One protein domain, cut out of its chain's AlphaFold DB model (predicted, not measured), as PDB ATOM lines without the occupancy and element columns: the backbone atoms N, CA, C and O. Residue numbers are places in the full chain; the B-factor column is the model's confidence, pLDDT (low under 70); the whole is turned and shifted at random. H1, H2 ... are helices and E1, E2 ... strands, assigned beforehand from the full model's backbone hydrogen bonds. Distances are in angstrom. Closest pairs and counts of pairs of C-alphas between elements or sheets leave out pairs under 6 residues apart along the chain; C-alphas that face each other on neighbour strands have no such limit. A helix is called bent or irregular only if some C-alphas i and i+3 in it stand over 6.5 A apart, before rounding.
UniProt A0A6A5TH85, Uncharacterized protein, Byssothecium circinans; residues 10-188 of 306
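Overview. This is residues 10 to 188 of the 306 residues of an uncharacterized protein of Byssothecium circinans (UniProt A0A6A5TH85). Three small antiparallel sheets, each a meander of three strands, come together at strand E6 near the middle, with E1 of the first sheet and E9 of the third beside it. H1 covers the first sheet, H2 the second and H3 the third; the small hairpin E4 and E5 lies toward one end of the whole and H4 at the other, its residues 159 to 164 sticking out. The printed part has 179 residues, and along it come H1 E1 E2 E3 H2 E4 E5 E6 E7 E8 H3 E9 E10 E11 H4, a mixed class of helices and strands. It is compact, with a radius of gyration of the C-alphas of 16.3 A and spans of 48 by 38 by 32 A.

Arrangement. Start with H1, residues 10 to 16, which is on the sheet of E1, residues 30 to 33, E2, residues 39 to 42, and E3, residues 47 to 50, at a height over the sheet of 9.4 A. Look at N 32 and O 40, 2.8 A apart between E1 and E2, and at N 41 and O 48, 2.8 A between E2 and E3. H2, residues 54 to 61, is on the sheet of E6, residues 82 to 87, E7, residues 93 to 97, and E8, residues 102 to 105; its height is 9.3 A. Before that sheet comes the hairpin of E4, residues 64 to 67, and E5, residues 72 to 74, with N 65 and O 73 at 2.8 A. N 86 and O 94 are 2.8 A apart between E6 and E7, as are N 95 and O 103 between E7 and E8. The closest C-alphas of E1 and E6, Thr 32 and Ser 86, are 6.2 A apart. H3, residues 113 to 124, is on the sheet of E9, residues 131 to 137, E10, residues 140 to 148, and E11, residues 153 to 156, slantwise to the strands at 36 degrees to E10 on the local plane. There N 135 and O 145 are 2.8 A apart, and N 146 and O 154 2.7 A. The closest C-alphas of E6 and E9, Ser 86 and Tyr 135, are 5.7 A apart. H4, residues 159 to 171, is apart from E9 and E10. Every O i to N i+4 pair is within hydrogen-bond range in H1 and H2, 6 of 8 in H3 and 5 of 9 in H4.

Along the chain. Find C-alpha 10 at (6.632, 14.264, -23.967), where H1 begins. E10 measures 21.4 A, E9 17.4 A and H3 17.0 A. H4 runs 19.9 A to C-alpha 171 at (-26.398, 14.422, -20.488) and is irregular, C-alphas 160 and 163 being 7.0 A apart.

Size, cuts and confidence. The two C-alphas farthest apart, His 21 and Lys 111, are 51.3 A apart. The printed part has no cut, and the link from H1 to E1 is long, with 13 residues. Residues 175 to 176 pair antiparallel with 185 to 186 in the stretch after H4. The pLDDT is under 70 at residues 17 to 22, 110 to 114 and 173 to 188.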
ATOM      1  N   PRO A  10       6.493  14.976 -25.237       91.25
ATOM      2  CA  PRO A  10       6.632  14.264 -23.967       91.25
ATOM      3  C   PRO A  10       5.353  13.521 -23.540       91.25
ATOM      4  O   PRO A  10       5.423  12.468 -22.905       91.25
ATOM      5  N   LEU A  11       4.169  14.013 -23.933       92.56
ATOM      6  CA  LEU A  11       2.909  13.304 -23.702       92.56
ATOM      7  C   LEU A  11       2.798  12.070 -24.603       92.56
ATOM      8  O   LEU A  11       2.401  11.004 -24.142       92.56
ATOM      9  N   THR A  12       3.174  12.194 -25.875       90.12
ATOM     10  CA  THR A  12       3.215  11.062 -26.812       90.12
ATOM     11  C   THR A  12       4.154   9.972 -26.294       90.12
ATOM     12  O   THR A  12       3.789   8.797 -26.271       90.12
ATOM     13  N   GLU A  13       5.326  10.355 -25.789       88.75
ATOM     14  CA  GLU A  13       6.262   9.425 -25.156       88.75
ATOM     15  C   GLU A  13       5.667   8.781 -23.898       88.75
ATOM     16  O   GLU A  13       5.727   7.565 -23.735       88.75
ATOM     17  N   TYR A  14       5.021   9.562 -23.032       88.94
ATOM     18  CA  TYR A  14       4.347   9.020 -21.854       88.94
ATOM     19  C   TYR A  14       3.264   7.989 -22.220       88.94
ATOM     20  O   TYR A  14       3.158   6.951 -21.558       88.94
ATOM     21  N   LEU A  15       2.484   8.248 -23.273       89.06
ATOM     22  CA  LEU A  15       1.383   7.388 -23.713       89.06
ATOM     23  C   LEU A  15       1.850   6.130 -24.455       89.06
ATOM     24  O   LEU A  15       1.251   5.073 -24.261       89.06
ATOM     25  N   TYR A  16       2.892   6.231 -25.286       83.25
ATOM     26  CA  TYR A  16       3.277   5.165 -26.225       83.25
ATOM     27  C   TYR A  16       4.700   4.632 -26.058       83.25
ATOM     28  O   TYR A  16       4.973   3.519 -26.494       83.25
ATOM     29  N   HIS A  17       5.611   5.408 -25.470       69.00
ATOM     30  CA  HIS A  17       7.018   5.029 -25.278       69.00
ATOM     31  C   HIS A  17       7.306   4.536 -23.853       69.00
ATOM     32  O   HIS A  17       8.466   4.402 -23.457       69.00
ATOM     33  N   GLY A  18       6.265   4.207 -23.082       57.88
ATOM     34  CA  GLY A  18       6.436   3.339 -21.922       57.88
ATOM     35  C   GLY A  18       7.120   2.041 -22.361       57.88
ATOM     36  O   GLY A  18       6.865   1.545 -23.455       57.88
ATOM     37  N   HIS A  19       8.022   1.517 -21.526       56.59
ATOM     38  CA  HIS A  19       8.639   0.189 -21.656       56.59
ATOM     39  C   HIS A  19       7.667  -0.823 -22.312       56.59
ATOM     40  O   HIS A  19       6.480  -0.753 -22.003       56.59
ATOM     41  N   PRO A  20       8.102  -1.822 -23.110       64.81
ATOM     42  CA  PRO A  20       7.201  -2.795 -23.755       64.81
ATOM     43  C   PRO A  20       6.251  -3.554 -22.801       64.81
ATOM     44  O   PRO A  20       5.345  -4.243 -23.255       64.81
ATOM     45  N   HIS A  21       6.436  -3.419 -21.484       62.78
ATOM     46  CA  HIS A  21       5.584  -3.973 -20.431       62.78
ATOM     47  C   HIS A  21       4.661  -2.955 -19.734       62.78
ATOM     48  O   HIS A  21       3.822  -3.354 -18.929       62.78
ATOM     49  N   VAL A  22       4.791  -1.654 -20.004       64.81
ATOM     50  CA  VAL A  22       3.966  -0.602 -19.393       64.81
ATOM     51  C   VAL A  22       2.714  -0.411 -20.240       64.81
ATOM     52  O   VAL A  22       2.661   0.409 -21.153       64.81
ATOM     53  N   VAL A  23       1.689  -1.198 -19.926       76.00
ATOM     54  CA  VAL A  23       0.337  -0.993 -20.450       76.00
ATOM     55  C   VAL A  23      -0.334   0.092 -19.610       76.00
ATOM     56  O   VAL A  23      -0.540  -0.092 -18.410       76.00
ATOM     57  N   ARG A  24      -0.661   1.231 -20.231       87.31
ATOM     58  CA  ARG A  24      -1.408   2.311 -19.571       87.31
ATOM     59  C   ARG A  24      -2.799   1.830 -19.187       87.31
ATOM     60  O   ARG A  24      -3.511   1.246 -20.004       87.31
ATOM     61  N   ASP A  25      -3.201   2.121 -17.958       86.38
ATOM     62  CA  ASP A  25      -4.553   1.833 -17.498       86.38
ATOM     63  C   ASP A  25      -5.524   2.881 -18.052       86.38
ATOM     64  O   ASP A  25      -5.753   3.933 -17.456       86.38
ATOM     65  N   LEU A  26      -6.112   2.579 -19.212       86.19
ATOM     66  CA  LEU A  26      -7.069   3.462 -19.883       86.19
ATOM     67  C   LEU A  26      -8.317   3.757 -19.036       86.19
ATOM     68  O   LEU A  26      -8.992   4.747 -19.295       86.19
ATOM     69  N   SER A  27      -8.632   2.926 -18.036       85.88
ATOM     70  CA  SER A  27      -9.790   3.156 -17.163       85.88
ATOM     71  C   SER A  27      -9.551   4.263 -16.135       85.88
ATOM     72  O   SER A  27     -10.506   4.847 -15.623       85.88
ATOM     73  N   THR A  28      -8.283   4.562 -15.843       87.75
ATOM     74  CA  THR A  28      -7.874   5.576 -14.863       87.75
ATOM     75  C   THR A  28      -7.066   6.715 -15.472       87.75
ATOM     76  O   THR A  28      -6.797   7.696 -14.778       87.75
ATOM     77  N   LEU A  29      -6.713   6.605 -16.755       91.75
ATOM     78  CA  LEU A  29      -5.992   7.623 -17.501       91.75
ATOM     79  C   LEU A  29      -6.810   8.915 -17.590       91.75
ATOM     80  O   LEU A  29      -7.931   8.945 -18.098       91.75
ATOM     81  N   SER A  30      -6.200  10.001 -17.143       93.00
ATOM     82  CA  SER A  30      -6.705  11.361 -17.239       93.00
ATOM     83  C   SER A  30      -5.643  12.231 -17.882       93.00
ATOM     84  O   SER A  30      -4.467  12.149 -17.533       93.00
ATOM     85  N   ILE A  31      -6.057  13.075 -18.822       95.19
ATOM     86  CA  ILE A  31      -5.169  13.975 -19.552       95.19
ATOM     87  C   ILE A  31      -5.817  15.351 -19.587       95.19
ATOM     88  O   ILE A  31      -6.982  15.497 -19.949       95.19
ATOM     89  N   THR A  32      -5.042  16.361 -19.223       96.00
ATOM     90  CA  THR A  32      -5.390  17.775 -19.335       96.00
ATOM     91  C   THR A  32      -4.392  18.436 -20.264       96.00
ATOM     92  O   THR A  32      -3.188  18.312 -20.051       96.00
ATOM     93  N   LEU A  33      -4.895  19.142 -21.271       95.69
ATOM     94  CA  LEU A  33      -4.093  19.937 -22.197       95.69
ATOM     95  C   LEU A  33      -4.336  21.419 -21.922       95.69
ATOM     96  O   LEU A  33      -5.469  21.829 -21.667       95.69
ATOM     97  N   GLY A  34      -3.273  22.207 -21.977       95.25
ATOM     98  CA  GLY A  34      -3.292  23.654 -21.831       95.25
ATOM     99  C   GLY A  34      -2.586  24.360 -22.993       95.25
ATOM    100  O   GLY A  34      -2.139  23.718 -23.947       95.25
ATOM    101  N   PRO A  35      -2.485  25.698 -22.932       93.69
ATOM    102  CA  PRO A  35      -1.704  26.486 -23.883       93.69
ATOM    103  C   PRO A  35      -0.218  26.091 -23.900       93.69
ATOM    104  O   PRO A  35       0.286  25.532 -22.934       93.69
ATOM    105  N   TYR A  36       0.501  26.447 -24.969       93.50
ATOM    106  CA  TYR A  36       1.968  26.310 -25.055       93.50
ATOM    107  C   TYR A  36       2.491  24.888 -24.786       93.50
ATOM    108  O   TYR A  36       3.495  24.697 -24.103       93.50
ATOM    109  N   GLU A  37       1.781  23.883 -25.306       94.12
ATOM    110  CA  GLU A  37       2.095  22.461 -25.107       94.12
ATOM    111  C   GLU A  37       2.058  22.008 -23.635       94.12
ATOM    112  O   GLU A  37       2.537  20.920 -23.309       94.12
ATOM    113  N   ALA A  38       1.473  22.816 -22.741       96.38
ATOM    114  CA  ALA A  38       1.275  22.449 -21.349       96.38
ATOM    115  C   ALA A  38       0.369  21.227 -21.253       96.38
ATOM    116  O   ALA A  38      -0.697  21.174 -21.874       96.38
ATOM    117  N   TYR A  39       0.755  20.255 -20.434       97.38
ATOM    118  CA  TYR A  39      -0.124  19.136 -20.131       97.38
ATOM    119  C   TYR A  39       0.128  18.572 -18.742       97.38
ATOM    120  O   TYR A  39       1.232  18.637 -18.201       97.38
ATOM    121  N   TYR A  40      -0.914  17.952 -18.200       97.56
ATOM    122  CA  TYR A  40      -0.832  17.064 -17.051       97.56
ATOM    123  C   TYR A  40      -1.555  15.769 -17.403       97.56
ATOM    124  O   TYR A  40      -2.718  15.798 -17.806       97.56
ATOM    125  N   ALA A  41      -0.870  14.642 -17.276       95.88
ATOM    126  CA  ALA A  41      -1.427  13.324 -17.506       95.88
ATOM    127  C   ALA A  41      -1.138  12.424 -16.311       95.88
ATOM    128  O   ALA A  41      -0.032  12.436 -15.767       95.88
ATOM    129  N   HIS A  42      -2.117  11.629 -15.907       94.62
ATOM    130  CA  HIS A  42      -1.932  10.646 -14.852       94.62
ATOM    131  C   HIS A  42      -2.797   9.418 -15.069       94.62
ATOM    132  O   HIS A  42      -3.881   9.493 -15.642       94.62
ATOM    133  N   ASP A  43      -2.307   8.287 -14.586       92.62
ATOM    134  CA  ASP A  43      -3.060   7.052 -14.416       92.62
ATOM    135  C   ASP A  43      -2.970   6.604 -12.946       92.62
ATOM    136  O   ASP A  43      -2.458   7.321 -12.077       92.62
ATOM    137  N   LYS A  44      -3.473   5.408 -12.632       89.44
ATOM    138  CA  LYS A  44      -3.418   4.840 -11.276       89.44
ATOM    139  C   LYS A  44      -2.003   4.766 -10.681       89.44
ATOM    140  O   LYS A  44      -1.860   4.757  -9.457       89.44
ATOM    141  N   THR A  45      -0.975   4.640 -11.515       89.88
ATOM    142  CA  THR A  45       0.389   4.282 -11.094       89.88
ATOM    143  C   THR A  45       1.404   5.396 -11.282       89.88
ATOM    144  O   THR A  45       2.365   5.489 -10.517       89.88
ATOM    145  N   THR A  46       1.199   6.251 -12.277       93.44
ATOM    146  CA  THR A  46       2.178   7.232 -12.733       93.44
ATOM    147  C   THR A  46       1.508   8.548 -13.097       93.44
ATOM    148  O   THR A  46       0.330   8.593 -13.443       93.44
ATOM    149  N   ALA A  47       2.291   9.616 -13.088       95.19
ATOM    150  CA  ALA A  47       1.931  10.893 -13.678       95.19
ATOM    151  C   ALA A  47       3.072  11.408 -14.562       95.19
ATOM    152  O   ALA A  47       4.226  11.012 -14.392       95.19
ATOM    153  N   SER A  48       2.743  12.288 -15.498       95.50
ATOM    154  CA  SER A  48       3.669  13.007 -16.370       95.50
ATOM    155  C   SER A  48       3.108  14.390 -16.662       95.50
ATOM    156  O   SER A  48       1.899  14.562 -16.818       95.50
ATOM    157  N   TRP A  49       3.979  15.386 -16.723       97.56
ATOM    158  CA  TRP A  49       3.601  16.751 -17.052       97.56
ATOM    159  C   TRP A  49       4.764  17.489 -17.698       97.56
ATOM    160  O   TRP A  49       5.925  17.150 -17.473       97.56
ATOM    161  N   ALA A  50       4.441  18.514 -18.480       97.31
ATOM    162  CA  ALA A  50       5.413  19.445 -19.037       97.31
ATOM    163  C   ALA A  50       4.776  20.828 -19.212       97.31
ATOM    164  O   ALA A  50       3.553  20.940 -19.321       97.31
ATOM    165  N   ASN A  51       5.622  21.862 -19.246       96.81
ATOM    166  CA  ASN A  51       5.258  23.255 -19.534       96.81
ATOM    167  C   ASN A  51       4.098  23.796 -18.675       96.81
ATOM    168  O   ASN A  51       3.270  24.572 -19.145       96.81
ATOM    169  N   LEU A  52       4.005  23.373 -17.413       97.81
ATOM    170  CA  LEU A  52       2.942  23.825 -16.518       97.81
ATOM    171  C   LEU A  52       3.161  25.277 -16.059       97.81
ATOM    172  O   LEU A  52       4.301  25.740 -15.996       97.81
ATOM    173  N   PRO A  53       2.094  25.992 -15.651       97.31
ATOM    174  CA  PRO A  53       2.244  27.257 -14.941       97.31
ATOM    175  C   PRO A  53       3.183  27.101 -13.726       97.31
ATOM    176  O   PRO A  53       3.003  26.148 -12.960       97.31
ATOM    177  N   PRO A  54       4.136  28.024 -13.482       97.31
ATOM    178  CA  PRO A  54       5.166  27.841 -12.448       97.31
ATOM    179  C   PRO A  54       4.615  27.573 -11.041       97.31
ATOM    180  O   PRO A  54       5.152  26.753 -10.296       97.31
ATOM    181  N   ASN A  55       3.508  28.230 -10.678       97.38
ATOM    182  CA  ASN A  55       2.844  28.029  -9.389       97.38
ATOM    183  C   ASN A  55       2.250  26.615  -9.264       97.38
ATOM    184  O   ASN A  55       2.368  25.992  -8.206       97.38
ATOM    185  N   LEU A  56       1.686  26.072 -10.351       97.94
ATOM    186  CA  LEU A  56       1.184  24.700 -10.395       97.94
ATOM    187  C   LEU A  56       2.327  23.687 -10.329       97.94
ATOM    188  O   LEU A  56       2.258  22.743  -9.545       97.94
ATOM    189  N   GLU A  57       3.391  23.881 -11.108       97.94
ATOM    190  CA  GLU A  57       4.551  22.984 -11.092       97.94
ATOM    191  C   GLU A  57       5.177  22.916  -9.694       97.94
ATOM    192  O   GLU A  57       5.376  21.831  -9.141       97.94
ATOM    193  N   LYS A  58       5.378  24.074  -9.057       98.06
ATOM    194  CA  LYS A  58       5.835  24.156  -7.666       98.06
ATOM    195  C   LYS A  58       4.890  23.420  -6.711       98.06
ATOM    196  O   LYS A  58       5.352  22.717  -5.809       98.06
ATOM    197  N   ALA A  59       3.577  23.561  -6.896       97.88
ATOM    198  CA  ALA A  59       2.576  22.870  -6.090       97.88
ATOM    199  C   ALA A  59       2.638  21.338  -6.259       97.88
ATOM    200  O   ALA A  59       2.489  20.621  -5.264       97.88
ATOM    201  N   LEU A  60       2.883  20.834  -7.473       97.88
ATOM    202  CA  LEU A  60       3.059  19.403  -7.745       97.88
ATOM    203  C   LEU A  60       4.344  18.863  -7.118       97.88
ATOM    204  O   LEU A  60       4.295  17.895  -6.358       97.88
ATOM    205  N   LEU A  61       5.476  19.522  -7.366       97.69
ATOM    206  CA  LEU A  61       6.775  19.121  -6.823       97.69
ATOM    207  C   LEU A  61       6.774  19.130  -5.290       97.69
ATOM    208  O   LEU A  61       7.301  18.215  -4.662       97.69
ATOM    209  N   GLY A  62       6.098  20.099  -4.668       97.94
ATOM    210  CA  GLY A  62       5.934  20.154  -3.215       97.94
ATOM    211  C   GLY A  62       5.157  18.971  -2.618       97.94
ATOM    212  O   GLY A  62       5.283  18.710  -1.419       97.94
ATOM    213  N   ARG A  63       4.379  18.242  -3.427       97.38
ATOM    214  CA  ARG A  63       3.570  17.071  -3.035       97.38
ATOM    215  C   ARG A  63       4.199  15.739  -3.441       97.38
ATOM    216  O   ARG A  63       3.767  14.688  -2.964       97.38
ATOM    217  N   LEU A  64       5.198  15.777  -4.312       97.69
ATOM    218  CA  LEU A  64       5.890  14.602  -4.813       97.69
ATOM    219  C   LEU A  64       6.876  14.067  -3.760       97.69
ATOM    220  O   LEU A  64       7.555  14.838  -3.081       97.69
ATOM    221  N   VAL A  65       6.936  12.743  -3.607       97.62
ATOM    222  CA  VAL A  65       7.981  12.051  -2.829       97.62
ATOM    223  C   VAL A  65       9.039  11.508  -3.780       97.62
ATOM    224  O   VAL A  65      10.222  11.784  -3.608       97.62
ATOM    225  N   SER A  66       8.613  10.757  -4.793       97.12
ATOM    226  CA  SER A  66       9.483  10.239  -5.847       97.12
ATOM    227  C   SER A  66       8.694   9.989  -7.130       97.12
ATOM    228  O   SER A  66       7.480   9.779  -7.107       97.12
ATOM    229  N   GLN A  67       9.393  10.008  -8.259       94.75
ATOM    230  CA  GLN A  67       8.853   9.669  -9.569       94.75
ATOM    231  C   GLN A  67       9.929   8.925 -10.347       94.75
ATOM    232  O   GLN A  67      11.050   9.411 -10.481       94.75
ATOM    233  N   ASP A  68       9.575   7.752 -10.847       89.50
ATOM    234  CA  ASP A  68      10.351   7.006 -11.825       89.50
ATOM    235  C   ASP A  68       9.454   6.661 -13.026       89.50
ATOM    236  O   ASP A  68       8.259   6.974 -13.040       89.50
ATOM    237  N   GLY A  69      10.018   6.034 -14.060       82.44
ATOM    238  CA  GLY A  69       9.265   5.684 -15.271       82.44
ATOM    239  C   GLY A  69       8.110   4.693 -15.048       82.44
ATOM    240  O   GLY A  69       7.267   4.539 -15.929       82.44
ATOM    241  N   SER A  70       8.056   4.028 -13.891       86.56
ATOM    242  CA  SER A  70       7.077   2.993 -13.540       86.56
ATOM    243  C   SER A  70       6.101   3.403 -12.435       86.56
ATOM    244  O   SER A  70       5.017   2.825 -12.333       86.56
ATOM    245  N   LYS A  71       6.462   4.381 -11.596       91.56
ATOM    246  CA  LYS A  71       5.687   4.748 -10.414       91.56
ATOM    247  C   LYS A  71       5.863   6.211 -10.027       91.56
ATOM    248  O   LYS A  71       6.965   6.753  -9.991       91.56
ATOM    249  N   THR A  72       4.761   6.833  -9.630       94.69
ATOM    250  CA  THR A  72       4.752   8.141  -8.970       94.69
ATOM    251  C   THR A  72       4.256   7.982  -7.538       94.69
ATOM    252  O   THR A  72       3.170   7.455  -7.295       94.69
ATOM    253  N   VAL A  73       5.061   8.420  -6.571       96.75
ATOM    254  CA  VAL A  73       4.740   8.359  -5.143       96.75
ATOM    255  C   VAL A  73       4.476   9.768  -4.636       96.75
ATOM    256  O   VAL A  73       5.353  10.631  -4.649       96.75
ATOM    257  N   TRP A  74       3.257   9.982  -4.158       97.62
ATOM    258  CA  TRP A  74       2.819  11.243  -3.571       97.62
ATOM    259  C   TRP A  74       2.884  11.194  -2.046       97.62
ATOM    260  O   TRP A  74       2.797  10.122  -1.434       97.62
ATOM    261  N   LYS A  75       2.991  12.367  -1.421       97.69
ATOM    262  CA  LYS A  75       2.956  12.515   0.037       97.69
ATOM    263  C   LYS A  75       1.636  12.009   0.627       97.69
ATOM    264  O   LYS A  75       0.637  11.808  -0.072       97.69
ATOM    265  N   ASN A  76       1.655  11.783   1.941       96.50
ATOM    266  CA  ASN A  76       0.490  11.362   2.723       96.50
ATOM    267  C   ASN A  76      -0.184  10.090   2.175       96.50
ATOM    268  O   ASN A  76      -1.409   9.980   2.160       96.50
ATOM    269  N   GLY A  77       0.611   9.138   1.673       94.50
ATOM    270  CA  GLY A  77       0.105   7.868   1.145       94.50
ATOM    271  C   GLY A  77      -0.795   8.024  -0.085       94.50
ATOM    272  O   GLY A  77      -1.756   7.276  -0.228       94.50
ATOM    273  N   GLY A  78      -0.540   9.016  -0.946       93.81
ATOM    274  CA  GLY A  78      -1.370   9.272  -2.130       93.81
ATOM    275  C   GLY A  78      -2.477  10.305  -1.923       93.81
ATOM    276  O   GLY A  78      -3.100  10.728  -2.892       93.81
ATOM    277  N   ARG A  79      -2.709  10.767  -0.690       95.31
ATOM    278  CA  ARG A  79      -3.734  11.783  -0.388       95.31
ATOM    279  C   ARG A  79      -3.444  13.150  -1.012       95.31
ATOM    280  O   ARG A  79      -4.378  13.896  -1.311       95.31
ATOM    281  N   ASP A  80      -2.169  13.442  -1.248       96.50
ATOM    282  CA  ASP A  80      -1.728  14.669  -1.911       96.50
ATOM    283  C   ASP A  80      -1.662  14.525  -3.438       96.50
ATOM    284  O   ASP A  80      -1.362  15.500  -4.122       96.50
ATOM    285  N   ALA A  81      -1.956  13.341  -3.986       96.25
ATOM    286  CA  ALA A  81      -1.997  13.144  -5.428       96.25
ATOM    287  C   ALA A  81      -3.050  14.073  -6.054       96.25
ATOM    288  O   ALA A  81      -4.170  14.152  -5.528       96.25
ATOM    289  N   PRO A  82      -2.741  14.762  -7.163       96.25
ATOM    290  CA  PRO A  82      -3.753  15.457  -7.941       96.25
ATOM    291  C   PRO A  82      -4.801  14.456  -8.431       96.25
ATOM    292  O   PRO A  82      -4.471  13.431  -9.020       96.25
ATOM    293  N   SER A  83      -6.068  14.743  -8.152       94.06
ATOM    294  CA  SER A  83      -7.215  13.966  -8.637       94.06
ATOM    295  C   SER A  83      -7.902  14.647  -9.818       94.06
ATOM    296  O   SER A  83      -8.635  14.010 -10.570       94.06
ATOM    297  N   PHE A  84      -7.692  15.957  -9.964       95.12
ATOM    298  CA  PHE A  84      -8.214  16.760 -11.057       95.12
ATOM    299  C   PHE A  84      -7.285  17.950 -11.300       95.12
ATOM    300  O   PHE A  84      -6.890  18.629 -10.348       95.12
ATOM    301  N   VAL A  85      -6.967  18.203 -12.567       96.88
ATOM    302  CA  VAL A  85      -6.202  19.365 -13.027       96.88
ATOM    303  C   VAL A  85      -6.968  19.991 -14.184       96.88
ATOM    304  O   VAL A  85      -7.554  19.285 -14.996       96.88
ATOM    305  N   SER A  86      -6.976  21.315 -14.257       97.44
ATOM    306  CA  SER A  86      -7.455  22.061 -15.412       97.44
ATOM    307  C   SER A  86      -6.490  23.192 -15.719       97.44
ATOM    308  O   SER A  86      -6.045  23.895 -14.810       97.44
ATOM    309  N   LEU A  87      -6.186  23.366 -17.003       97.31
ATOM    310  CA  LEU A  87      -5.255  24.365 -17.515       97.31
ATOM    311  C   LEU A  87      -6.021  25.342 -18.408       97.31
ATOM    312  O   LEU A  87      -6.668  24.941 -19.372       97.31
ATOM    313  N   GLY A  88      -5.978  26.621 -18.052       95.38
ATOM    314  CA  GLY A  88      -6.615  27.713 -18.780       95.38
ATOM    315  C   GLY A  88      -5.608  28.602 -19.504       95.38
ATOM    316  O   GLY A  88      -4.406  28.342 -19.528       95.38
ATOM    317  N   ALA A  89      -6.122  29.675 -20.097       93.75
ATOM    318  CA  ALA A  89      -5.313  30.713 -20.726       93.75
ATOM    319  C   ALA A  89      -4.445  31.481 -19.707       93.75
ATOM    320  O   ALA A  89      -4.732  31.496 -18.508       93.75
ATOM    321  N   ASP A  90      -3.392  32.140 -20.198       92.31
ATOM    322  CA  ASP A  90      -2.540  33.076 -19.440       92.31
ATOM    323  C   ASP A  90      -1.861  32.485 -18.183       92.31
ATOM    324  O   ASP A  90      -1.413  33.196 -17.276       92.31
ATOM    325  N   GLY A  91      -1.735  31.157 -18.144       93.31
ATOM    326  CA  GLY A  91      -1.197  30.418 -17.005       93.31
ATOM    327  C   GLY A  91      -2.216  30.175 -15.893       93.31
ATOM    328  O   GLY A  91      -1.816  29.772 -14.803       93.31
ATOM    329  N   SER A  92      -3.505  30.406 -16.155       95.44
ATOM    330  CA  SER A  92      -4.568  30.072 -15.214       95.44
ATOM    331  C   SER A  92      -4.647  28.567 -15.004       95.44
ATOM    332  O   SER A  92      -4.552  27.795 -15.961       95.44
ATOM    333  N   TYR A  93      -4.865  28.128 -13.772       97.38
ATOM    334  CA  TYR A  93      -5.038  26.712 -13.480       97.38
ATOM    335  C   TYR A  93      -5.909  26.465 -12.257       97.38
ATOM    336  O   TYR A  93      -6.062  27.305 -11.369       97.38
ATOM    337  N   PHE A  94      -6.422  25.244 -12.193       97.56
ATOM    338  CA  PHE A  94      -7.047  24.685 -11.009       97.56
ATOM    339  C   PHE A  94      -6.547  23.259 -10.801       97.56
ATOM    340  O   PHE A  94      -6.513  22.460 -11.736       97.56
ATOM    341  N   MET A  95      -6.175  22.929  -9.571       97.38
ATOM    342  CA  MET A  95      -5.777  21.589  -9.165       97.38
ATOM    343  C   MET A  95      -6.468  21.232  -7.854       97.38
ATOM    344  O   MET A  95      -6.378  21.969  -6.871       97.38
ATOM    345  N   ARG A  96      -7.060  20.040  -7.811       96.00
ATOM    346  CA  ARG A  96      -7.603  19.414  -6.602       96.00
ATOM    347  C   ARG A  96      -6.844  18.124  -6.304       96.00
ATOM    348  O   ARG A  96      -6.534  17.365  -7.221       96.00
ATOM    349  N   THR A  97      -6.580  17.843  -5.031       96.44
ATOM    350  CA  THR A  97      -5.980  16.582  -4.574       96.44
ATOM    351  C   THR A  97      -7.027  15.568  -4.119       96.44
ATOM    352  O   THR A  97      -8.209  15.879  -3.962       96.44
ATOM    353  N   VAL A  98      -6.613  14.324  -3.894       94.06
ATOM    354  CA  VAL A  98      -7.484  13.261  -3.360       94.06
ATOM    355  C   VAL A  98      -8.094  13.629  -2.007       94.06
ATOM    356  O   VAL A  98      -9.273  13.379  -1.774       94.06
ATOM    357  N   ALA A  99      -7.317  14.260  -1.124       94.94
ATOM    358  CA  ALA A  99      -7.790  14.689   0.191       94.94
ATOM    359  C   ALA A  99      -8.712  15.918   0.173       94.94
ATOM    360  O   ALA A  99      -9.104  16.368   1.245       94.94
ATOM    361  N   GLY A 100      -9.018  16.477  -1.001       94.12
ATOM    362  CA  GLY A 100      -9.792  17.711  -1.125       94.12
ATOM    363  C   GLY A 100      -8.968  18.986  -0.955       94.12
ATOM    364  O   GLY A 100      -9.521  20.070  -1.062       94.12
ATOM    365  N   GLY A 101      -7.654  18.896  -0.741       95.50
ATOM    366  CA  GLY A 101      -6.783  20.063  -0.860       95.50
ATOM    367  C   GLY A 101      -6.655  20.510  -2.320       95.50
ATOM    368  O   GLY A 101      -7.201  19.891  -3.234       95.50
ATOM    369  N   GLY A 102      -5.879  21.558  -2.573       94.88
ATOM    370  CA  GLY A 102      -5.625  21.983  -3.942       94.88
ATOM    371  C   GLY A 102      -4.715  23.188  -4.058       94.88
ATOM    372  O   GLY A 102      -4.025  23.565  -3.111       94.88
ATOM    373  N   SER A 103      -4.675  23.737  -5.261       96.62
ATOM    374  CA  SER A 103      -4.027  24.998  -5.599       96.62
ATOM    375  C   SER A 103      -4.698  25.527  -6.858       96.62
ATOM    376  O   SER A 103      -5.043  24.750  -7.748       96.62
ATOM    377  N   TRP A 104      -4.890  26.834  -6.927       97.19
ATOM    378  CA  TRP A 104      -5.479  27.496  -8.076       97.19
ATOM    379  C   TRP A 104      -4.828  28.860  -8.253       97.19
ATOM    380  O   TRP A 104      -4.282  29.427  -7.307       97.19
ATOM    381  N   ASP A 105      -4.891  29.345  -9.479       95.06
ATOM    382  CA  ASP A 105      -4.529  30.701  -9.871       95.06
ATOM    383  C   ASP A 105      -5.408  30.988 -11.087       95.06
ATOM    384  O   ASP A 105      -5.136  30.488 -12.178       95.06
ATOM    385  N   LEU A 106      -6.553  31.647 -10.890       93.12
ATOM    386  CA  LEU A 106      -7.427  32.029 -11.999       93.12
ATOM    387  C   LEU A 106      -7.098  33.473 -12.343       93.12
ATOM    388  O   LEU A 106      -7.559  34.399 -11.667       93.12
ATOM    389  N   LYS A 107      -6.283  33.665 -13.380       87.50
ATOM    390  CA  LYS A 107      -5.931  35.005 -13.824       87.50
ATOM    391  C   LYS A 107      -7.134  35.615 -14.519       87.50
ATOM    392  O   LYS A 107      -7.510  35.195 -15.609       87.50
ATOM    393  N   SER A 108      -7.716  36.629 -13.895       70.06
ATOM    394  CA  SER A 108      -8.558  37.581 -14.602       70.06
ATOM    395  C   SER A 108      -7.673  38.746 -15.023       70.06
ATOM    396  O   SER A 108      -6.842  39.235 -14.253       70.06
ATOM    397  N   LYS A 109      -7.828  39.224 -16.259       71.31
ATOM    398  CA  LYS A 109      -7.484  40.628 -16.494       71.31
ATOM    399  C   LYS A 109      -8.435  41.414 -15.596       71.31
ATOM    400  O   LYS A 109      -9.626  41.123 -15.621       71.31
ATOM    401  N   GLU A 110      -7.923  42.378 -14.832       58.78
ATOM    402  CA  GLU A 110      -8.583  43.084 -13.707       58.78
ATOM    403  C   GLU A 110     -10.007  43.632 -13.971       58.78
ATOM    404  O   GLU A 110     -10.675  44.097 -13.055       58.78
ATOM    405  N   LYS A 111     -10.493  43.581 -15.214       59.34
ATOM    406  CA  LYS A 111     -11.813  44.044 -15.650       59.34
ATOM    407  C   LYS A 111     -12.826  42.929 -15.951       59.34
ATOM    408  O   LYS A 111     -13.965  43.247 -16.279       59.34
ATOM    409  N   GLU A 112     -12.461  41.650 -15.864       65.12
ATOM    410  CA  GLU A 112     -13.384  40.539 -16.141       65.12
ATOM    411  C   GLU A 112     -14.005  39.993 -14.846       65.12
ATOM    412  O   GLU A 112     -13.468  39.101 -14.187       65.12
ATOM    413  N   GLU A 113     -15.181  40.520 -14.492       67.94
ATOM    414  CA  GLU A 113     -15.929  40.175 -13.271       67.94
ATOM    415  C   GLU A 113     -16.217  38.670 -13.114       67.94
ATOM    416  O   GLU A 113     -16.326  38.167 -11.993       67.94
ATOM    417  N   GLY A 114     -16.314  37.930 -14.223       69.75
ATOM    418  CA  GLY A 114     -16.746  36.531 -14.224       69.75
ATOM    419  C   GLY A 114     -15.833  35.579 -13.445       69.75
ATOM    420  O   GLY A 114     -16.331  34.655 -12.799       69.75
ATOM    421  N   MET A 115     -14.516  35.816 -13.452       82.31
ATOM    422  CA  MET A 115     -13.547  34.988 -12.716       82.31
ATOM    423  C   MET A 115     -13.413  35.385 -11.245       82.31
ATOM    424  O   MET A 115     -13.094  34.539 -10.410       82.31
ATOM    425  N   ASN A 116     -13.723  36.639 -10.900       84.00
ATOM    426  CA  ASN A 116     -13.622  37.137  -9.527       84.00
ATOM    427  C   ASN A 116     -14.589  36.402  -8.590       84.00
ATOM    428  O   ASN A 116     -14.220  36.053  -7.472       84.00
ATOM    429  N   GLY A 117     -15.808  36.106  -9.059       84.94
ATOM    430  CA  GLY A 117     -16.781  35.326  -8.288       84.94
ATOM    431  C   GLY A 117     -16.288  33.911  -7.972       84.94
ATOM    432  O   GLY A 117     -16.431  33.444  -6.844       84.94
ATOM    433  N   THR A 118     -15.653  33.250  -8.942       86.75
ATOM    434  CA  THR A 118     -15.072  31.915  -8.746       86.75
ATOM    435  C   THR A 118     -13.862  31.959  -7.827       86.75
ATOM    436  O   THR A 118     -13.773  31.126  -6.933       86.75
ATOM    437  N   ASN A 119     -12.960  32.934  -7.993       85.81
ATOM    438  CA  ASN A 119     -11.826  33.110  -7.082       85.81
ATOM    439  C   ASN A 119     -12.301  33.296  -5.644       85.81
ATOM    440  O   ASN A 119     -11.861  32.555  -4.773       85.81
ATOM    441  N   LYS A 120     -13.281  34.176  -5.417       90.31
ATOM    442  CA  LYS A 120     -13.878  34.374  -4.094       90.31
ATOM    443  C   LYS A 120     -14.464  33.077  -3.526       90.31
ATOM    444  O   LYS A 120     -14.184  32.730  -2.384       90.31
ATOM    445  N   PHE A 121     -15.228  32.327  -4.324       90.06
ATOM    446  CA  PHE A 121     -15.753  31.024  -3.902       90.06
ATOM    447  C   PHE A 121     -14.633  30.049  -3.502       90.06
ATOM    448  O   PHE A 121     -14.755  29.351  -2.496       90.06
ATOM    449  N   LEU A 122     -13.541  29.992  -4.273       91.38
ATOM    450  CA  LEU A 122     -12.401  29.117  -3.993       91.38
ATOM    451  C   LEU A 122     -11.599  29.571  -2.763       91.38
ATOM    452  O   LEU A 122     -11.150  28.723  -2.000       91.38
ATOM    453  N   GLU A 123     -11.461  30.878  -2.543       93.12
ATOM    454  CA  GLU A 123     -10.816  31.475  -1.364       93.12
ATOM    455  C   GLU A 123     -11.611  31.226  -0.076       93.12
ATOM    456  O   GLU A 123     -11.028  30.923   0.965       93.12
ATOM    457  N   GLU A 124     -12.940  31.324  -0.142       94.00
ATOM    458  CA  GLU A 124     -13.841  31.069   0.990       94.00
ATOM    459  C   GLU A 124     -14.017  29.568   1.281       94.00
ATOM    460  O   GLU A 124     -14.475  29.175   2.359       94.00
ATOM    461  N   SER A 125     -13.651  28.708   0.330       92.94
ATOM    462  CA  SER A 125     -13.760  27.260   0.474       92.94
ATOM    463  C   SER A 125     -12.671  26.712   1.397       92.94
ATOM    464  O   SER A 125     -11.479  26.805   1.118       92.94
ATOM    465  N   ARG A 126     -13.082  26.051   2.487       92.19
ATOM    466  CA  ARG A 126     -12.158  25.350   3.399       92.19
ATOM    467  C   ARG A 126     -11.392  24.222   2.697       92.19
ATOM    468  O   ARG A 126     -10.235  23.967   3.024       92.19
ATOM    469  N   ASP A 127     -12.067  23.524   1.788       93.88
ATOM    470  CA  ASP A 127     -11.518  22.475   0.934       93.88
ATOM    471  C   ASP A 127     -12.315  22.376  -0.380       93.88
ATOM    472  O   ASP A 127     -13.328  23.047  -0.576       93.88
ATOM    473  N   PHE A 128     -11.855  21.520  -1.289       95.00
ATOM    474  CA  PHE A 128     -12.426  21.296  -2.617       95.00
ATOM    475  C   PHE A 128     -13.138  19.949  -2.754       95.00
ATOM    476  O   PHE A 128     -13.342  19.476  -3.872       95.00
ATOM    477  N   THR A 129     -13.543  19.315  -1.652       92.81
ATOM    478  CA  THR A 129     -14.347  18.075  -1.705       92.81
ATOM    479  C   THR A 129     -15.745  18.307  -2.293       92.81
ATOM    480  O   THR A 129     -16.362  17.398  -2.847       92.81
ATOM    481  N   GLY A 130     -16.246  19.543  -2.223       91.62
ATOM    482  CA  GLY A 130     -17.499  19.959  -2.860       91.62
ATOM    483  C   GLY A 130     -17.393  20.194  -4.372       91.62
ATOM    484  O   GLY A 130     -18.413  20.218  -5.059       91.62
ATOM    485  N   VAL A 131     -16.182  20.359  -4.911       93.00
ATOM    486  CA  VAL A 131     -15.943  20.661  -6.328       93.00
ATOM    487  C   VAL A 131     -15.701  19.355  -7.057       93.00
ATOM    488  O   VAL A 131     -14.689  18.725  -6.800       93.00
ATOM    489  N   ALA A 132     -16.580  18.944  -7.971       90.56
ATOM    490  CA  ALA A 132     -16.376  17.763  -8.810       90.56
ATOM    491  C   ALA A 132     -15.319  18.010  -9.900       90.56
ATOM    492  O   ALA A 132     -14.495  17.129 -10.152       90.56
ATOM    493  N   GLY A 133     -15.312  19.209 -10.487       91.75
ATOM    494  CA  GLY A 133     -14.322  19.655 -11.468       91.75
ATOM    495  C   GLY A 133     -14.501  21.132 -11.815       91.75
ATOM    496  O   GLY A 133     -15.606  21.659 -11.723       91.75
ATOM    497  N   LEU A 134     -13.422  21.797 -12.215       94.88
ATOM    498  CA  LEU A 134     -13.437  23.165 -12.737       94.88
ATOM    499  C   LEU A 134     -12.712  23.172 -14.078       94.88
ATOM    500  O   LEU A 134     -11.492  23.079 -14.109       94.88
ATOM    501  N   TYR A 135     -13.459  23.254 -15.169       94.81
ATOM    502  CA  TYR A 135     -12.925  23.244 -16.526       94.81
ATOM    503  C   TYR A 135     -12.644  24.672 -16.974       94.81
ATOM    504  O   TYR A 135     -13.542  25.514 -16.955       94.81
ATOM    505  N   LEU A 136     -11.405  24.924 -17.381       94.94
ATOM    506  CA  LEU A 136     -10.930  26.193 -17.925       94.94
ATOM    507  C   LEU A 136     -10.719  26.046 -19.432       94.94
ATOM    508  O   LEU A 136     -10.418  24.957 -19.917       94.94
ATOM    509  N   PHE A 137     -10.862  27.146 -20.170       91.94
ATOM    510  CA  PHE A 137     -10.753  27.132 -21.626       91.94
ATOM    511  C   PHE A 137      -9.455  27.824 -22.076       91.94
ATOM    512  O   PHE A 137      -9.325  29.036 -21.902       91.94
ATOM    513  N   PRO A 138      -8.508  27.101 -22.708       91.00
ATOM    514  CA  PRO A 138      -7.224  27.656 -23.156       91.00
ATOM    515  C   PRO A 138      -7.319  28.872 -24.090       91.00
ATOM    516  O   PRO A 138      -6.398  29.678 -24.136       91.00
ATOM    517  N   HIS A 139      -8.421  29.006 -24.835       89.69
ATOM    518  CA  HIS A 139      -8.631  30.087 -25.809       89.69
ATOM    519  C   HIS A 139      -9.579  31.190 -25.326       89.69
ATOM    520  O   HIS A 139      -9.711  32.208 -25.996       89.69
ATOM    521  N   ASN A 140     -10.246  30.994 -24.187       90.38
ATOM    522  CA  ASN A 140     -11.213  31.941 -23.644       90.38
ATOM    523  C   ASN A 140     -10.892  32.161 -22.156       90.38
ATOM    524  O   ASN A 140     -11.414  31.420 -21.323       90.38
ATOM    525  N   PRO A 141     -10.024  33.136 -21.810       90.19
ATOM    526  CA  PRO A 141      -9.526  33.335 -20.442       90.19
ATOM    527  C   PRO A 141     -10.640  33.578 -19.420       90.19
ATOM    528  O   PRO A 141     -10.547  33.105 -18.295       90.19
ATOM    529  N   ALA A 142     -11.725  34.240 -19.830       89.50
ATOM    530  CA  ALA A 142     -12.887  34.485 -18.984       89.50
ATOM    531  C   ALA A 142     -13.756  33.239 -18.755       89.50
ATOM    532  O   ALA A 142     -14.633  33.255 -17.888       89.50
ATOM    533  N   SER A 143     -13.576  32.178 -19.546       91.19
ATOM    534  CA  SER A 143     -14.534  31.082 -19.607       91.19
ATOM    535  C   SER A 143     -14.205  29.921 -18.690       91.19
ATOM    536  O   SER A 143     -13.068  29.453 -18.631       91.19
ATOM    537  N   TYR A 144     -15.235  29.414 -18.011       93.25
ATOM    538  CA  TYR A 144     -15.134  28.216 -17.186       93.25
ATOM    539  C   TYR A 144     -16.468  27.490 -17.015       93.25
ATOM    540  O   TYR A 144     -17.542  28.071 -17.189       93.25
ATOM    541  N   ILE A 145     -16.373  26.227 -16.597       92.81
ATOM    542  CA  ILE A 145     -17.481  25.429 -16.063       92.81
ATOM    543  C   ILE A 145     -17.034  24.832 -14.728       92.81
ATOM    544  O   ILE A 145     -16.109  24.024 -14.682       92.81
ATOM    545  N   LEU A 146     -17.702  25.207 -13.644       92.56
ATOM    546  CA  LEU A 146     -17.536  24.646 -12.310       92.56
ATOM    547  C   LEU A 146     -18.655  23.636 -12.049       92.56
ATOM    548  O   LEU A 146     -19.825  24.002 -11.985       92.56
ATOM    549  N   LEU A 147     -18.297  22.373 -11.861       91.06
ATOM    550  CA  LEU A 147     -19.209  21.307 -11.464       91.06
ATOM    551  C   LEU A 147     -19.016  21.010  -9.980       91.06
ATOM    552  O   LEU A 147     -17.892  20.777  -9.532       91.06
ATOM    553  N   LEU A 148     -20.106  20.964  -9.221       90.12
ATOM    554  CA  LEU A 148     -20.102  20.552  -7.822       90.12
ATOM    555  C   LEU A 148     -20.500  19.081  -7.675       90.12
ATOM    556  O   LEU A 148     -21.261  18.536  -8.474       90.12
ATOM    557  N   THR A 149     -20.048  18.441  -6.598       88.00
ATOM    558  CA  THR A 149     -20.432  17.060  -6.252       88.00
ATOM    559  C   THR A 149     -21.914  16.922  -5.895       88.00
ATOM    560  O   THR A 149     -22.466  15.827  -5.963       88.00
ATOM    561  N   SER A 150     -22.591  18.036  -5.596       86.25
ATOM    562  CA  SER A 150     -24.051  18.108  -5.448       86.25
ATOM    563  C   SER A 150     -24.816  17.941  -6.767       86.25
ATOM    564  O   SER A 150     -26.035  17.808  -6.746       86.25
ATOM    565  N   GLY A 151     -24.122  17.968  -7.911       81.19
ATOM    566  CA  GLY A 151     -24.722  17.963  -9.245       81.19
ATOM    567  C   GLY A 151     -25.072  19.355  -9.776       81.19
ATOM    568  O   GLY A 151     -25.486  19.467 -10.925       81.19
ATOM    569  N   LYS A 152     -24.880  20.416  -8.977       85.62
ATOM    570  CA  LYS A 152     -25.015  21.801  -9.447       85.62
ATOM    571  C   LYS A 152     -23.831  22.186 -10.330       85.62
ATOM    572  O   LYS A 152     -22.699  21.783 -10.063       85.62
ATOM    573  N   ALA A 153     -24.095  23.015 -11.332       86.75
ATOM    574  CA  ALA A 153     -23.079  23.592 -12.198       86.75
ATOM    575  C   ALA A 153     -23.173  25.122 -12.201       86.75
ATOM    576  O   ALA A 153     -24.272  25.679 -12.161       86.75
ATOM    577  N   PHE A 154     -22.017  25.776 -12.265       88.06
ATOM    578  CA  PHE A 154     -21.870  27.203 -12.535       88.06
ATOM    579  C   PHE A 154     -20.978  27.365 -13.752       88.06
ATOM    580  O   PHE A 154     -20.062  26.573 -13.968       88.06
ATOM    581  N   SER A 155     -21.209  28.394 -14.548       89.94
ATOM    582  CA  SER A 155     -20.397  28.617 -15.734       89.94
ATOM    583  C   SER A 155     -20.370  30.085 -16.105       89.94
ATOM    584  O   SER A 155     -21.404  30.747 -16.035       89.94
ATOM    585  N   ASN A 156     -19.223  30.556 -16.577       90.94
ATOM    586  CA  ASN A 156     -19.113  31.831 -17.277       90.94
ATOM    587  C   ASN A 156     -18.774  31.544 -18.738       90.94
ATOM    588  O   ASN A 156     -17.624  31.631 -19.145       90.94
ATOM    589  N   LEU A 157     -19.748  31.094 -19.519       90.19
ATOM    590  CA  LEU A 157     -19.530  30.807 -20.935       90.19
ATOM    591  C   LEU A 157     -20.030  31.974 -21.792       90.19
ATOM    592  O   LEU A 157     -21.003  32.621 -21.398       90.19
ATOM    593  N   PRO A 158     -19.431  32.231 -22.970       88.06
ATOM    594  CA  PRO A 158     -19.954  33.227 -23.896       88.06
ATOM    595  C   PRO A 158     -21.399  32.900 -24.287       88.06
ATOM    596  O   PRO A 158     -21.724  31.735 -24.513       88.06
ATOM    597  N   GLU A 159     -22.252  33.916 -24.409       88.38
ATOM    598  CA  GLU A 159     -23.699  33.746 -24.633       88.38
ATOM    599  C   GLU A 159     -24.026  32.863 -25.848       88.38
ATOM    600  O   GLU A 159     -24.896  31.996 -25.780       88.38
ATOM    601  N   TYR A 160     -23.252  32.989 -26.930       89.56
ATOM    602  CA  TYR A 160     -23.430  32.187 -28.144       89.56
ATOM    603  C   TYR A 160     -23.240  30.673 -27.929       89.56
ATOM    604  O   TYR A 160     -23.673  29.883 -28.762       89.56
ATOM    605  N   THR A 161     -22.616  30.245 -26.826       88.00
ATOM    606  CA  THR A 161     -22.416  28.821 -26.495       88.00
ATOM    607  C   THR A 161     -23.545  28.229 -25.650       88.00
ATOM    608  O   THR A 161     -23.624  27.008 -25.491       88.00
ATOM    609  N   TRP A 162     -24.433  29.061 -25.096       86.38
ATOM    610  CA  TRP A 162     -25.414  28.614 -24.104       86.38
ATOM    611  C   TRP A 162     -26.420  27.621 -24.673       86.38
ATOM    612  O   TRP A 162     -26.795  26.673 -23.986       86.38
ATOM    613  N   ALA A 163     -26.838  27.799 -25.927       87.81
ATOM    614  CA  ALA A 163     -27.773  26.882 -26.573       87.81
ATOM    615  C   ALA A 163     -27.219  25.450 -26.627       87.81
ATOM    616  O   ALA A 163     -27.947  24.498 -26.353       87.81
ATOM    617  N   ASP A 164     -25.933  25.293 -26.934       87.31
ATOM    618  CA  ASP A 164     -25.301  23.978 -27.017       87.31
ATOM    619  C   ASP A 164     -24.952  23.429 -25.638       87.31
ATOM    620  O   ASP A 164     -25.178  22.246 -25.375       87.31
ATOM    621  N   TYR A 165     -24.514  24.286 -24.712       83.19
ATOM    622  CA  TYR A 165     -24.342  23.894 -23.316       83.19
ATOM    623  C   TYR A 165     -25.644  23.348 -22.717       83.19
ATOM    624  O   TYR A 165     -25.638  22.267 -22.136       83.19
ATOM    625  N   ASN A 166     -26.776  24.026 -22.925       83.31
ATOM    626  CA  ASN A 166     -28.078  23.602 -22.405       83.31
ATOM    627  C   ASN A 166     -28.551  22.265 -22.991       83.31
ATOM    628  O   ASN A 166     -29.218  21.502 -22.296       83.31
ATOM    629  N   LYS A 167     -28.188  21.951 -24.242       87.19
ATOM    630  CA  LYS A 167     -28.450  20.626 -24.829       87.19
ATOM    631  C   LYS A 167     -27.586  19.546 -24.181       87.19
ATOM    632  O   LYS A 167     -28.054  18.431 -23.999       87.19
ATOM    633  N   MET A 168     -26.336  19.858 -23.838       80.06
ATOM    634  CA  MET A 168     -25.389  18.887 -23.279       80.06
ATOM    635  C   MET A 168     -25.535  18.689 -21.768       80.06
ATOM    636  O   MET A 168     -25.324  17.578 -21.284       80.06
ATOM    637  N   ALA A 169     -25.890  19.733 -21.018       81.06
ATOM    638  CA  ALA A 169     -25.894  19.732 -19.555       81.06
ATOM    639  C   ALA A 169     -26.710  18.577 -18.929       81.06
ATOM    640  O   ALA A 169     -26.182  17.924 -18.027       81.06
ATOM    641  N   PRO A 170     -27.921  18.226 -19.418       79.19
ATOM    642  CA  PRO A 170     -28.684  17.086 -18.896       79.19
ATOM    643  C   PRO A 170     -28.022  15.722 -19.140       79.19
ATOM    644  O   PRO A 170     -28.337  14.752 -18.452       79.19
ATOM    645  N   HIS A 171     -27.125  15.638 -20.123       80.31
ATOM    646  CA  HIS A 171     -26.398  14.422 -20.488       80.31
ATOM    647  C   HIS A 171     -25.025  14.326 -19.820       80.31
ATOM    648  O   HIS A 171     -24.329  13.324 -19.998       80.31
ATOM    649  N   LEU A 172     -24.623  15.340 -19.043       71.06
ATOM    650  CA  LEU A 172     -23.392  15.262 -18.276       71.06
ATOM    651  C   LEU A 172     -23.528  14.163 -17.214       71.06
ATOM    652  O   LEU A 172     -24.522  14.114 -16.481       71.06
ATOM    653  N   PRO A 173     -22.547  13.254 -17.114       67.81
ATOM    654  CA  PRO A 173     -22.609  12.180 -16.143       67.81
ATOM    655  C   PRO A 173     -22.640  12.753 -14.726       67.81
ATOM    656  O   PRO A 173     -21.923  13.699 -14.403       67.81
ATOM    657  N   ARG A 174     -23.421  12.129 -13.838       68.94
ATOM    658  CA  ARG A 174     -23.321  12.410 -12.402       68.94
ATOM    659  C   ARG A 174     -21.948  11.962 -11.921       68.94
ATOM    660  O   ARG A 174     -21.689  10.761 -11.787       68.94
ATOM    661  N   LEU A 175     -21.077  12.934 -11.687       69.94
ATOM    662  CA  LEU A 175     -19.716  12.706 -11.234       69.94
ATOM    663  C   LEU A 175     -19.736  12.334  -9.751       69.94
ATOM    664  O   LEU A 175     -20.185  13.117  -8.914       69.94
ATOM    665  N   LYS A 176     -19.236  11.142  -9.415       66.94
ATOM    666  CA  LYS A 176     -18.908  10.801  -8.028       66.94
ATOM    667  C   LYS A 176     -17.412  10.969  -7.828       66.94
ATOM    668  O   LYS A 176     -16.606  10.412  -8.572       66.94
ATOM    669  N   GLN A 177     -17.039  11.742  -6.816       61.47
ATOM    670  CA  GLN A 177     -15.652  11.818  -6.387       61.47
ATOM    671  C   GLN A 177     -15.284  10.520  -5.674       61.47
ATOM    672  O   GLN A 177     -15.957  10.100  -4.735       61.47
ATOM    673  N   SER A 178     -14.212   9.881  -6.136       60.19
ATOM    674  CA  SER A 178     -13.588   8.798  -5.392       60.19
ATOM    675  C   SER A 178     -12.540   9.387  -4.447       60.19
ATOM    676  O   SER A 178     -11.890  10.379  -4.774       60.19
ATOM    677  N   ALA A 179     -12.334   8.765  -3.286       60.97
ATOM    678  CA  ALA A 179     -11.184   9.056  -2.426       60.97
ATOM    679  C   ALA A 179      -9.883   8.431  -2.975       60.97
ATOM    680  O   ALA A 179      -8.947   8.167  -2.225       60.97
ATOM    681  N   SER A 180      -9.838   8.133  -4.274       64.81
ATOM    682  CA  SER A 180      -8.667   7.627  -4.982       64.81
ATOM    683  C   SER A 180      -8.138   8.708  -5.935       64.81
ATOM    684  O   SER A 180      -8.907   9.571  -6.350       64.81
ATOM    685  N   PRO A 181      -6.849   8.665  -6.328       56.66
ATOM    686  CA  PRO A 181      -6.255   9.574  -7.329       56.66
ATOM    687  C   PRO A 181      -6.947   9.565  -8.695       56.66
ATOM    688  O   PRO A 181      -6.687  10.410  -9.546       56.66
ATOM    689  N   ILE A 182      -7.820   8.586  -8.904       60.91
ATOM    690  CA  ILE A 182      -8.556   8.374 -10.134       60.91
ATOM    691  C   ILE A 182      -9.562   9.524 -10.311       60.91
ATOM    692  O   ILE A 182     -10.252   9.881  -9.346       60.91
ATOM    693  N   PRO A 183      -9.666  10.098 -11.525       57.34
ATOM    694  CA  PRO A 183     -10.669  11.111 -11.846       57.34
ATOM    695  C   PRO A 183     -12.085  10.659 -11.459       57.34
ATOM    696  O   PRO A 183     -12.379   9.469 -11.332       57.34
ATOM    697  N   CYS A 184     -12.988  11.623 -11.268       57.12
ATOM    698  CA  CYS A 184     -14.392  11.337 -10.990       57.12
ATOM    699  C   CYS A 184     -14.971  10.438 -12.092       57.12
ATOM    700  O   CYS A 184     -15.089  10.858 -13.241       57.12
ATOM    701  N   VAL A 185     -15.345   9.209 -11.741       58.38
ATOM    702  CA  VAL A 185     -15.978   8.290 -12.689       58.38
ATOM    703  C   VAL A 185     -17.473   8.608 -12.792       58.38
ATOM    704  O   VAL A 185     -18.102   8.937 -11.774       58.38
ATOM    705  N   PRO A 186     -18.073   8.515 -13.995       59.88
ATOM    706  CA  PRO A 186     -19.518   8.518 -14.143       59.88
ATOM    707  C   PRO A 186     -20.129   7.483 -13.204       59.88
ATOM    708  O   PRO A 186     -19.805   6.297 -13.272       59.88
ATOM    709  N   SER A 187     -21.011   7.919 -12.306       60.38
ATOM    710  CA  SER A 187     -21.793   6.957 -11.543       60.38
ATOM    711  C   SER A 187     -22.800   6.303 -12.480       60.38
ATOM    712  O   SER A 187     -23.659   6.981 -13.043       60.38
ATOM    713  N   GLN A 188     -22.688   4.987 -12.671       66.38
ATOM    714  CA  GLN A 188     -23.764   4.258 -13.324       66.38
ATOM    715  C   GLN A 188     -25.030   4.433 -12.473       66.38
ATOM    716  O   GLN A 188     -24.949   4.308 -11.243       66.38
TER     717      GLN A 188